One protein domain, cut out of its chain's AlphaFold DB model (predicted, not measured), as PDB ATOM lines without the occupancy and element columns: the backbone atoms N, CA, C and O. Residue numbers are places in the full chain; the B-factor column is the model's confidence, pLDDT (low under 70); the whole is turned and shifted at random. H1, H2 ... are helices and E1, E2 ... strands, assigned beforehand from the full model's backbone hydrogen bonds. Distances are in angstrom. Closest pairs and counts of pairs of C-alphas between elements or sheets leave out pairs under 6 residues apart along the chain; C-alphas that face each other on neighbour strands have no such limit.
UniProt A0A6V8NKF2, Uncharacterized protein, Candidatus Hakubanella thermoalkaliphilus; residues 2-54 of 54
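AT A GLANCE: This is residues 2 to 54 of the 54 residues of an uncharacterized protein of Candidatus Hakubanella thermoalkaliphilus (UniProt A0A6V8NKF2). A short pair of parallel strands, E1 and E2, sits between two helices, H1 on one side and the longer H2 on the other, and after H2 a long tail without named elements swings back past the body, its residues 42 to 54 sticking out free. The printed part has 53 residues, with named elements in the order E1, H1, E2, H2 along the chain: two helices and two strands, the strands making one parallel sheet of order E1, E2. The class is mixed, helices and strands, though under half of the residues are in named elements. The whole is loose, with a radius of gyration of the C-alphas of 12.9 A, and elongated, spanning 41 by 25 by 16 A.

HOW THE PARTS SIT: E1, residues 3 to 5, and E2, residues 19 to 21, are parallel neighbours with 39 degrees between their directions. C-alphas 3 and 19 face each other at 4.6 A; N 4 and O 19 are within hydrogen-bond range at 2.8 A, as are N 21 and O 4 at 2.9 A. H1, residues 10 to 15, lies between the strands along the chain. E1, H1 and E2 form a strand-helix-strand unit, two parallel neighbour strands joined through a helix, with a right-handed crossover. The closest C-alphas of H1 and E2 are those of Ala 10 and Pro 20, 5.5 A apart. H2 is residues 24 to 35. Its closest C-alpha to E1 is that of Ala 27, 5.6 A from that of Tyr 3; the C-alphas of Ala 21 and Ala 27 are the closest of E2 and H2, at 5.4 A. H1 and H2 are apart. In H1 and H2 every O i to N i+4 pair is within hydrogen-bond range.

IN THESE COORDINATES: E1 begins at C-alpha 3, (92.742, 140.582, 20.208), and is 6.8 A long from first to last C-alpha. H1, from Ala 10 to Arg 15, measures 8.5 A, and E2, from Arg 19 to Ala 21, measures 6.6 A. H2, the longest helix with 12 residues, runs 16.2 A from C-alpha 24 at (93.946, 143.283, 28.606) to C-alpha 35 at (100.364, 150.388, 15.591).

THE WHOLE: The C-alphas of Glu 38 and Ala 54 are the two farthest apart, at 40.6 A. Without residues 42 to 54 the body spans 31 by 17 by 13 A. The links E1 to H1, H1 to E2 and E2 to H2 are tight. Residues 36 to 54 hold no named element. The printed part has no cut, and it ends at residue 54, the chain's last. The mean pLDDT of the printed part is 90.2, with residues 49 to 54 under 70.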
ATOM      1  N   ILE A   2      91.956 141.582  15.710       95.50
ATOM      2  CA  ILE A   2      91.112 141.554  16.903       95.50
ATOM      3  C   ILE A   2      91.830 140.683  17.925       95.50
ATOM      4  O   ILE A   2      92.089 139.510  17.656       95.50
ATOM      5  N   TYR A   3      92.164 141.277  19.065       96.88
ATOM      6  CA  TYR A   3      92.742 140.582  20.208       96.88
ATOM      7  C   TYR A   3      91.621 140.244  21.187       96.88
ATOM      8  O   TYR A   3      90.790 141.099  21.491       96.88
ATOM      9  N   VAL A   4      91.570 138.999  21.650       96.25
ATOM     10  CA  VAL A   4      90.489 138.489  22.496       96.25
ATOM     11  C   VAL A   4      91.059 137.993  23.808       96.25
ATOM     12  O   VAL A   4      91.849 137.050  23.835       96.25
ATOM     13  N   VAL A   5      90.584 138.601  24.891       96.75
ATOM     14  CA  VAL A   5      90.817 138.154  26.263       96.75
ATOM     15  C   VAL A   5      89.589 137.366  26.698       96.75
ATOM     16  O   VAL A   5      88.499 137.922  26.823       96.75
ATOM     17  N   SER A   6      89.732 136.052  26.851       95.44
ATOM     18  CA  SER A   6      88.623 135.167  27.222       95.44
ATOM     19  C   SER A   6      89.135 133.858  27.818       95.44
ATOM     20  O   SER A   6      90.316 133.542  27.710       95.44
ATOM     21  N   SER A   7      88.230 133.064  28.389       95.69
ATOM     22  CA  SER A   7      88.509 131.694  28.835       95.69
ATOM     23  C   SER A   7      88.534 130.659  27.697       95.69
ATOM     24  O   SER A   7      88.735 129.472  27.953       95.69
ATOM     25  N   LEU A   8      88.317 131.072  26.443       95.38
ATOM     26  CA  LEU A   8      88.377 130.180  25.284       95.38
ATOM     27  C   LEU A   8      89.816 129.713  25.034       95.38
ATOM     28  O   LEU A   8      90.780 130.439  25.274       95.38
ATOM     29  N   SER A   9      89.970 128.506  24.489       96.38
ATOM     30  CA  SER A   9      91.297 127.999  24.142       96.38
ATOM     31  C   SER A   9      91.925 128.823  23.016       96.38
ATOM     32  O   SER A   9      91.260 129.193  22.044       96.38
ATOM     33  N   ALA A  10      93.238 129.047  23.099       96.00
ATOM     34  CA  ALA A  10      93.990 129.742  22.054       96.00
ATOM     35  C   ALA A  10      93.783 129.095  20.672       96.00
ATOM     36  O   ALA A  10      93.616 129.794  19.675       96.00
ATOM     37  N   SER A  11      93.714 127.761  20.616       96.88
ATOM     38  CA  SER A  11      93.453 127.004  19.388       96.88
ATOM     39  C   SER A  11      92.101 127.337  18.757       96.88
ATOM     40  O   SER A  11      92.009 127.409  17.533       96.88
ATOM     41  N   PHE A  12      91.053 127.540  19.561       96.50
ATOM     42  CA  PHE A  12      89.745 127.952  19.054       96.50
ATOM     43  C   PHE A  12      89.781 129.392  18.537       96.50
ATOM     44  O   PHE A  12      89.375 129.638  17.405       96.50
ATOM     45  N   VAL A  13      90.323 130.323  19.329       97.06
ATOM     46  CA  VAL A  13      90.417 131.751  18.974       97.06
ATOM     47  C   VAL A  13      91.196 131.944  17.665       97.06
ATOM     48  O   VAL A  13      90.726 132.640  16.766       97.06
ATOM     49  N   ASN A  14      92.323 131.244  17.513       95.94
ATOM     50  CA  ASN A  14      93.108 131.249  16.277       95.94
ATOM     51  C   ASN A  14      92.326 130.671  15.086       95.94
ATOM     52  O   ASN A  14      92.407 131.203  13.981       95.94
ATOM     53  N   ARG A  15      91.547 129.598  15.297       97.25
ATOM     54  CA  ARG A  15      90.749 128.954  14.238       97.25
ATOM     55  C   ARG A  15      89.688 129.887  13.653       97.25
ATOM     56  O   ARG A  15      89.387 129.773  12.472       97.25
ATOM     57  N   ILE A  16      89.147 130.802  14.458       96.31
ATOM     58  CA  ILE A  16      88.158 131.800  14.019       96.31
ATOM     59  C   ILE A  16      88.794 133.125  13.557       96.31
ATOM     60  O   ILE A  16      88.092 134.119  13.392       96.31
ATOM     61  N   GLY A  17      90.114 133.158  13.342       95.81
ATOM     62  CA  GLY A  17      90.818 134.317  12.781       95.81
ATOM     63  C   GLY A  17      91.041 135.475  13.759       95.81
ATOM     64  O   GLY A  17      91.363 136.586  13.335       95.81
ATOM     65  N   LEU A  18      90.879 135.235  15.062       97.56
ATOM     66  CA  LEU A  18      91.154 136.209  16.115       97.56
ATOM     67  C   LEU A  18      92.497 135.889  16.787       97.56
ATOM     68  O   LEU A  18      93.040 134.795  16.633       97.56
ATOM     69  N   ARG A  19      93.047 136.842  17.542       97.44
ATOM     70  CA  ARG A  19      94.317 136.676  18.263       97.44
ATOM     71  C   ARG A  19      94.050 136.503  19.762       97.44
ATOM     72  O   ARG A  19      93.483 137.411  20.362       97.44
ATOM     73  N   PRO A  20      94.429 135.382  20.391       97.75
ATOM     74  CA  PRO A  20      94.252 135.212  21.826       97.75
ATOM     75  C   PRO A  20      95.228 136.101  22.604       97.75
ATOM     76  O   PRO A  20      96.388 136.232  22.218       97.75
ATOM     77  N   ALA A  21      94.754 136.661  23.711       97.81
ATOM     78  CA  ALA A  21      95.557 137.326  24.731       97.81
ATOM     79  C   ALA A  21      95.099 136.846  26.117       97.81
ATOM     80  O   ALA A  21      93.922 136.549  26.328       97.81
ATOM     81  N   ARG A  22      96.028 136.743  27.065       96.25
ATOM     82  CA  ARG A  22      95.778 136.260  28.433       96.25
ATOM     83  C   ARG A  22      95.250 137.366  29.339       96.25
ATOM     84  O   ARG A  22      94.576 137.067  30.319       96.25
ATOM     85  N   SER A  23      95.540 138.624  29.014       97.75
ATOM     86  CA  SER A  23      95.060 139.794  29.746       97.75
ATOM     87  C   SER A  23      94.841 140.993  28.822       97.75
ATOM     88  O   SER A  23      95.254 140.993  27.657       97.75
ATOM     89  N   VAL A  24      94.172 142.027  29.340       95.94
ATOM     90  CA  VAL A  24      93.946 143.283  28.606       95.94
ATOM     91  C   VAL A  24      95.277 143.978  28.315       95.94
ATOM     92  O   VAL A  24      95.469 144.501  27.221       95.94
ATOM     93  N   GLU A  25      96.219 143.927  29.254       97.06
ATOM     94  CA  GLU A  25      97.565 144.490  29.124       97.06
ATOM     95  C   GLU A  25      98.353 143.803  28.006       97.06
ATOM     96  O   GLU A  25      98.987 144.486  27.205       97.06
ATOM     97  N   GLU A  26      98.272 142.470  27.898       97.75
ATOM     98  CA  GLU A  26      98.898 141.736  26.792       97.75
ATOM     99  C   GLU A  26      98.275 142.134  25.447       97.75
ATOM    100  O   GLU A  26      99.000 142.443  24.502       97.75
ATOM    101  N   ALA A  27      96.942 142.200  25.364       97.19
ATOM    102  CA  ALA A  27      96.248 142.615  24.144       97.19
ATOM    103  C   ALA A  27      96.652 144.034  23.704       97.19
ATOM    104  O   ALA A  27      96.897 144.275  22.518       97.19
ATOM    105  N   LEU A  28      96.760 144.961  24.658       96.69
ATOM    106  CA  LEU A  28      97.225 146.323  24.411       96.69
ATOM    107  C   LEU A  28      98.693 146.345  23.981       96.69
ATOM    108  O   LEU A  28      99.004 146.986  22.980       96.69
ATOM    109  N   ALA A  29      99.583 145.617  24.658       96.81
ATOM    110  CA  ALA A  29     100.996 145.535  24.290       96.81
ATOM    111  C   ALA A  29     101.180 145.019  22.854       96.81
ATOM    112  O   ALA A  29     101.924 145.611  22.071       96.81
ATOM    113  N   MET A  30     100.442 143.972  22.469       96.25
ATOM    114  CA  MET A  30     100.452 143.450  21.099       96.25
ATOM    115  C   MET A  30      99.916 144.467  20.080       96.25
ATOM    116  O   MET A  30     100.436 144.554  18.964       96.25
ATOM    117  N   ALA A  31      98.877 145.229  20.436       96.44
ATOM    118  CA  ALA A  31      98.326 146.270  19.574       96.44
ATOM    119  C   ALA A  31      99.304 147.445  19.403       96.44
ATOM    120  O   ALA A  31      99.546 147.874  18.274       96.44
ATOM    121  N   PHE A  32      99.923 147.921  20.486       97.12
ATOM    122  CA  PHE A  32     100.920 148.994  20.451       97.12
ATOM    123  C   PHE A  32     102.189 148.586  19.705       97.12
ATOM    124  O   PHE A  32     102.726 149.393  18.951       97.12
ATOM    125  N   GLN A  33     102.625 147.329  19.820       96.56
ATOM    126  CA  GLN A  33     103.732 146.808  19.015       96.56
ATOM    127  C   GLN A  33     103.431 146.889  17.509       96.56
ATOM    128  O   GLN A  33     104.340 147.096  16.708       96.56
ATOM    129  N   LYS A  34     102.159 146.733  17.114       95.50
ATOM    130  CA  LYS A  34     101.730 146.786  15.711       95.50
ATOM    131  C   LYS A  34     101.480 148.209  15.202       95.50
ATOM    132  O   LYS A  34     101.783 148.492  14.048       95.50
ATOM    133  N   ILE A  35     100.861 149.064  16.014       95.94
ATOM    134  CA  ILE A  35     100.364 150.388  15.591       95.94
ATOM    135  C   ILE A  35     101.383 151.501  15.897       95.94
ATOM    136  O   ILE A  35     101.459 152.475  15.154       95.94
ATOM    137  N   GLY A  36     102.175 151.348  16.962       95.88
ATOM    138  CA  GLY A  36     103.096 152.352  17.499       95.88
ATOM    139  C   GLY A  36     102.730 152.763  18.929       95.88
ATOM    140  O   GLY A  36     101.555 152.754  19.296       95.88
ATOM    141  N   SER A  37     103.729 153.138  19.737       93.81
ATOM    142  CA  SER A  37     103.563 153.487  21.163       93.81
ATOM    143  C   SER A  37     102.640 154.682  21.409       93.81
ATOM    144  O   SER A  37     101.968 154.735  22.431       93.81
ATOM    145  N   GLU A  38     102.564 155.604  20.450       95.81
ATOM    146  CA  GLU A  38     101.770 156.837  20.541       95.81
ATOM    147  C   GLU A  38     100.309 156.659  20.089       95.81
ATOM    148  O   GLU A  38      99.577 157.637  19.901       95.81
ATOM    149  N   ALA A  39      99.868 155.420  19.844       95.81
ATOM    150  CA  ALA A  39      98.505 155.158  19.406       95.81
ATOM    151  C   ALA A  39      97.484 155.611  20.464       95.81
ATOM    152  O   ALA A  39      97.637 155.391  21.664       95.81
ATOM    153  N   LYS A  40      96.392 156.229  20.011       95.94
ATOM    154  CA  LYS A  40      95.300 156.652  20.896       95.94
ATOM    155  C   LYS A  40      94.318 155.504  21.112       95.94
ATOM    156  O   LYS A  40      93.999 154.774  20.177       95.94
ATOM    157  N   VAL A  41      93.797 155.389  22.333       95.19
ATOM    158  CA  VAL A  41      92.834 154.349  22.721       95.19
ATOM    159  C   VAL A  41      91.459 154.969  22.938       95.19
ATOM    160  O   VAL A  41      91.312 155.922  23.700       95.19
ATOM    161  N   LEU A  42      90.441 154.400  22.290       95.00
ATOM    162  CA  LEU A  42      89.038 154.667  22.594       95.00
ATOM    163  C   LEU A  42      88.490 153.508  23.431       95.00
ATOM    164  O   LEU A  42      88.549 152.357  23.002       95.00
ATOM    165  N   VAL A  43      87.948 153.813  24.610       94.00
ATOM    166  CA  VAL A  43      87.403 152.806  25.529       94.00
ATOM    167  C   VAL A  43      85.878 152.808  25.460       94.00
ATOM    168  O   VAL A  43      85.243 153.834  25.684       94.00
ATOM    169  N   ALA A  44      85.294 151.639  25.196       92.06
ATOM    170  CA  ALA A  44      83.861 151.385  25.308       92.06
ATOM    171  C   ALA A  44      83.621 150.378  26.452       92.06
ATOM    172  O   ALA A  44      83.806 149.180  26.234       92.06
ATOM    173  N   PRO A  45      83.230 150.825  27.665       88.50
ATOM    174  CA  PRO A  45      83.131 149.951  28.843       88.50
ATOM    175  C   PRO A  45      82.119 148.807  28.697       88.50
ATOM    176  O   PRO A  45      82.316 147.735  29.258       88.50
ATOM    177  N   GLN A  46      81.047 149.025  27.928       88.06
ATOM    178  CA  GLN A  46      80.013 148.029  27.668       88.06
ATOM    179  C   GLN A  46      79.824 147.854  26.156       88.06
ATOM    180  O   GLN A  46      79.256 148.712  25.478       88.06
ATOM    181  N   GLY A  47      80.274 146.716  25.629       81.00
ATOM    182  CA  GLY A  47      79.911 146.274  24.283       81.00
ATOM    183  C   GLY A  47      78.468 145.762  24.246       81.00
ATOM    184  O   GLY A  47      77.979 145.182  25.218       81.00
ATOM    185  N   ARG A  48      77.766 145.952  23.123       78.81
ATOM    186  CA  ARG A  48      76.450 145.324  22.924       78.81
ATOM    187  C   ARG A  48      76.635 143.820  22.726       78.81
ATOM    188  O   ARG A  48      77.371 143.399  21.839       78.81
ATOM    189  N   VAL A  49      75.939 143.018  23.529       66.56
ATOM    190  CA  VAL A  49      75.857 141.567  23.342       66.56
ATOM    191  C   VAL A  49      74.764 141.286  22.320       66.56
ATOM    192  O   VAL A  49      73.597 141.583  22.564       66.56
ATOM    193  N   VAL A  50      75.129 140.697  21.184       58.00
ATOM    194  CA  VAL A  50      74.159 140.095  20.263       58.00
ATOM    195  C   VAL A  50      74.215 138.591  20.493       58.00
ATOM    196  O   VAL A  50      75.241 137.960  20.241       58.00
ATOM    197  N   ARG A  51      73.139 138.012  21.038       47.38
ATOM    198  CA  ARG A  51      73.024 136.556  21.195       47.38
ATOM    199  C   ARG A  51      72.834 135.944  19.810       47.38
ATOM    200  O   ARG A  51      71.776 136.100  19.209       47.38
ATOM    201  N   LEU A  52      73.858 135.259  19.314       48.12
ATOM    202  CA  LEU A  52      73.727 134.373  18.164       48.12
ATOM    203  C   LEU A  52      73.104 133.069  18.666       48.12
ATOM    204  O   LEU A  52      73.753 132.302  19.374       48.12
ATOM    205  N   PHE A  53      71.827 132.862  18.357       45.25
ATOM    206  CA  PHE A  53      71.225 131.536  18.418       45.25
ATOM    207  C   PHE A  53      71.658 130.812  17.142       45.25
ATOM    208  O   PHE A  53      71.367 131.290  16.044       45.25
ATOM    209  N   ALA A  54      72.425 129.738  17.306       43.28
ATOM    210  CA  ALA A  54      72.692 128.757  16.263       43.28
ATOM    211  C   ALA A  54      71.727 127.584  16.444       43.28
ATOM    212  O   ALA A  54      71.450 127.254  17.623       43.28
TER     213      ALA A  54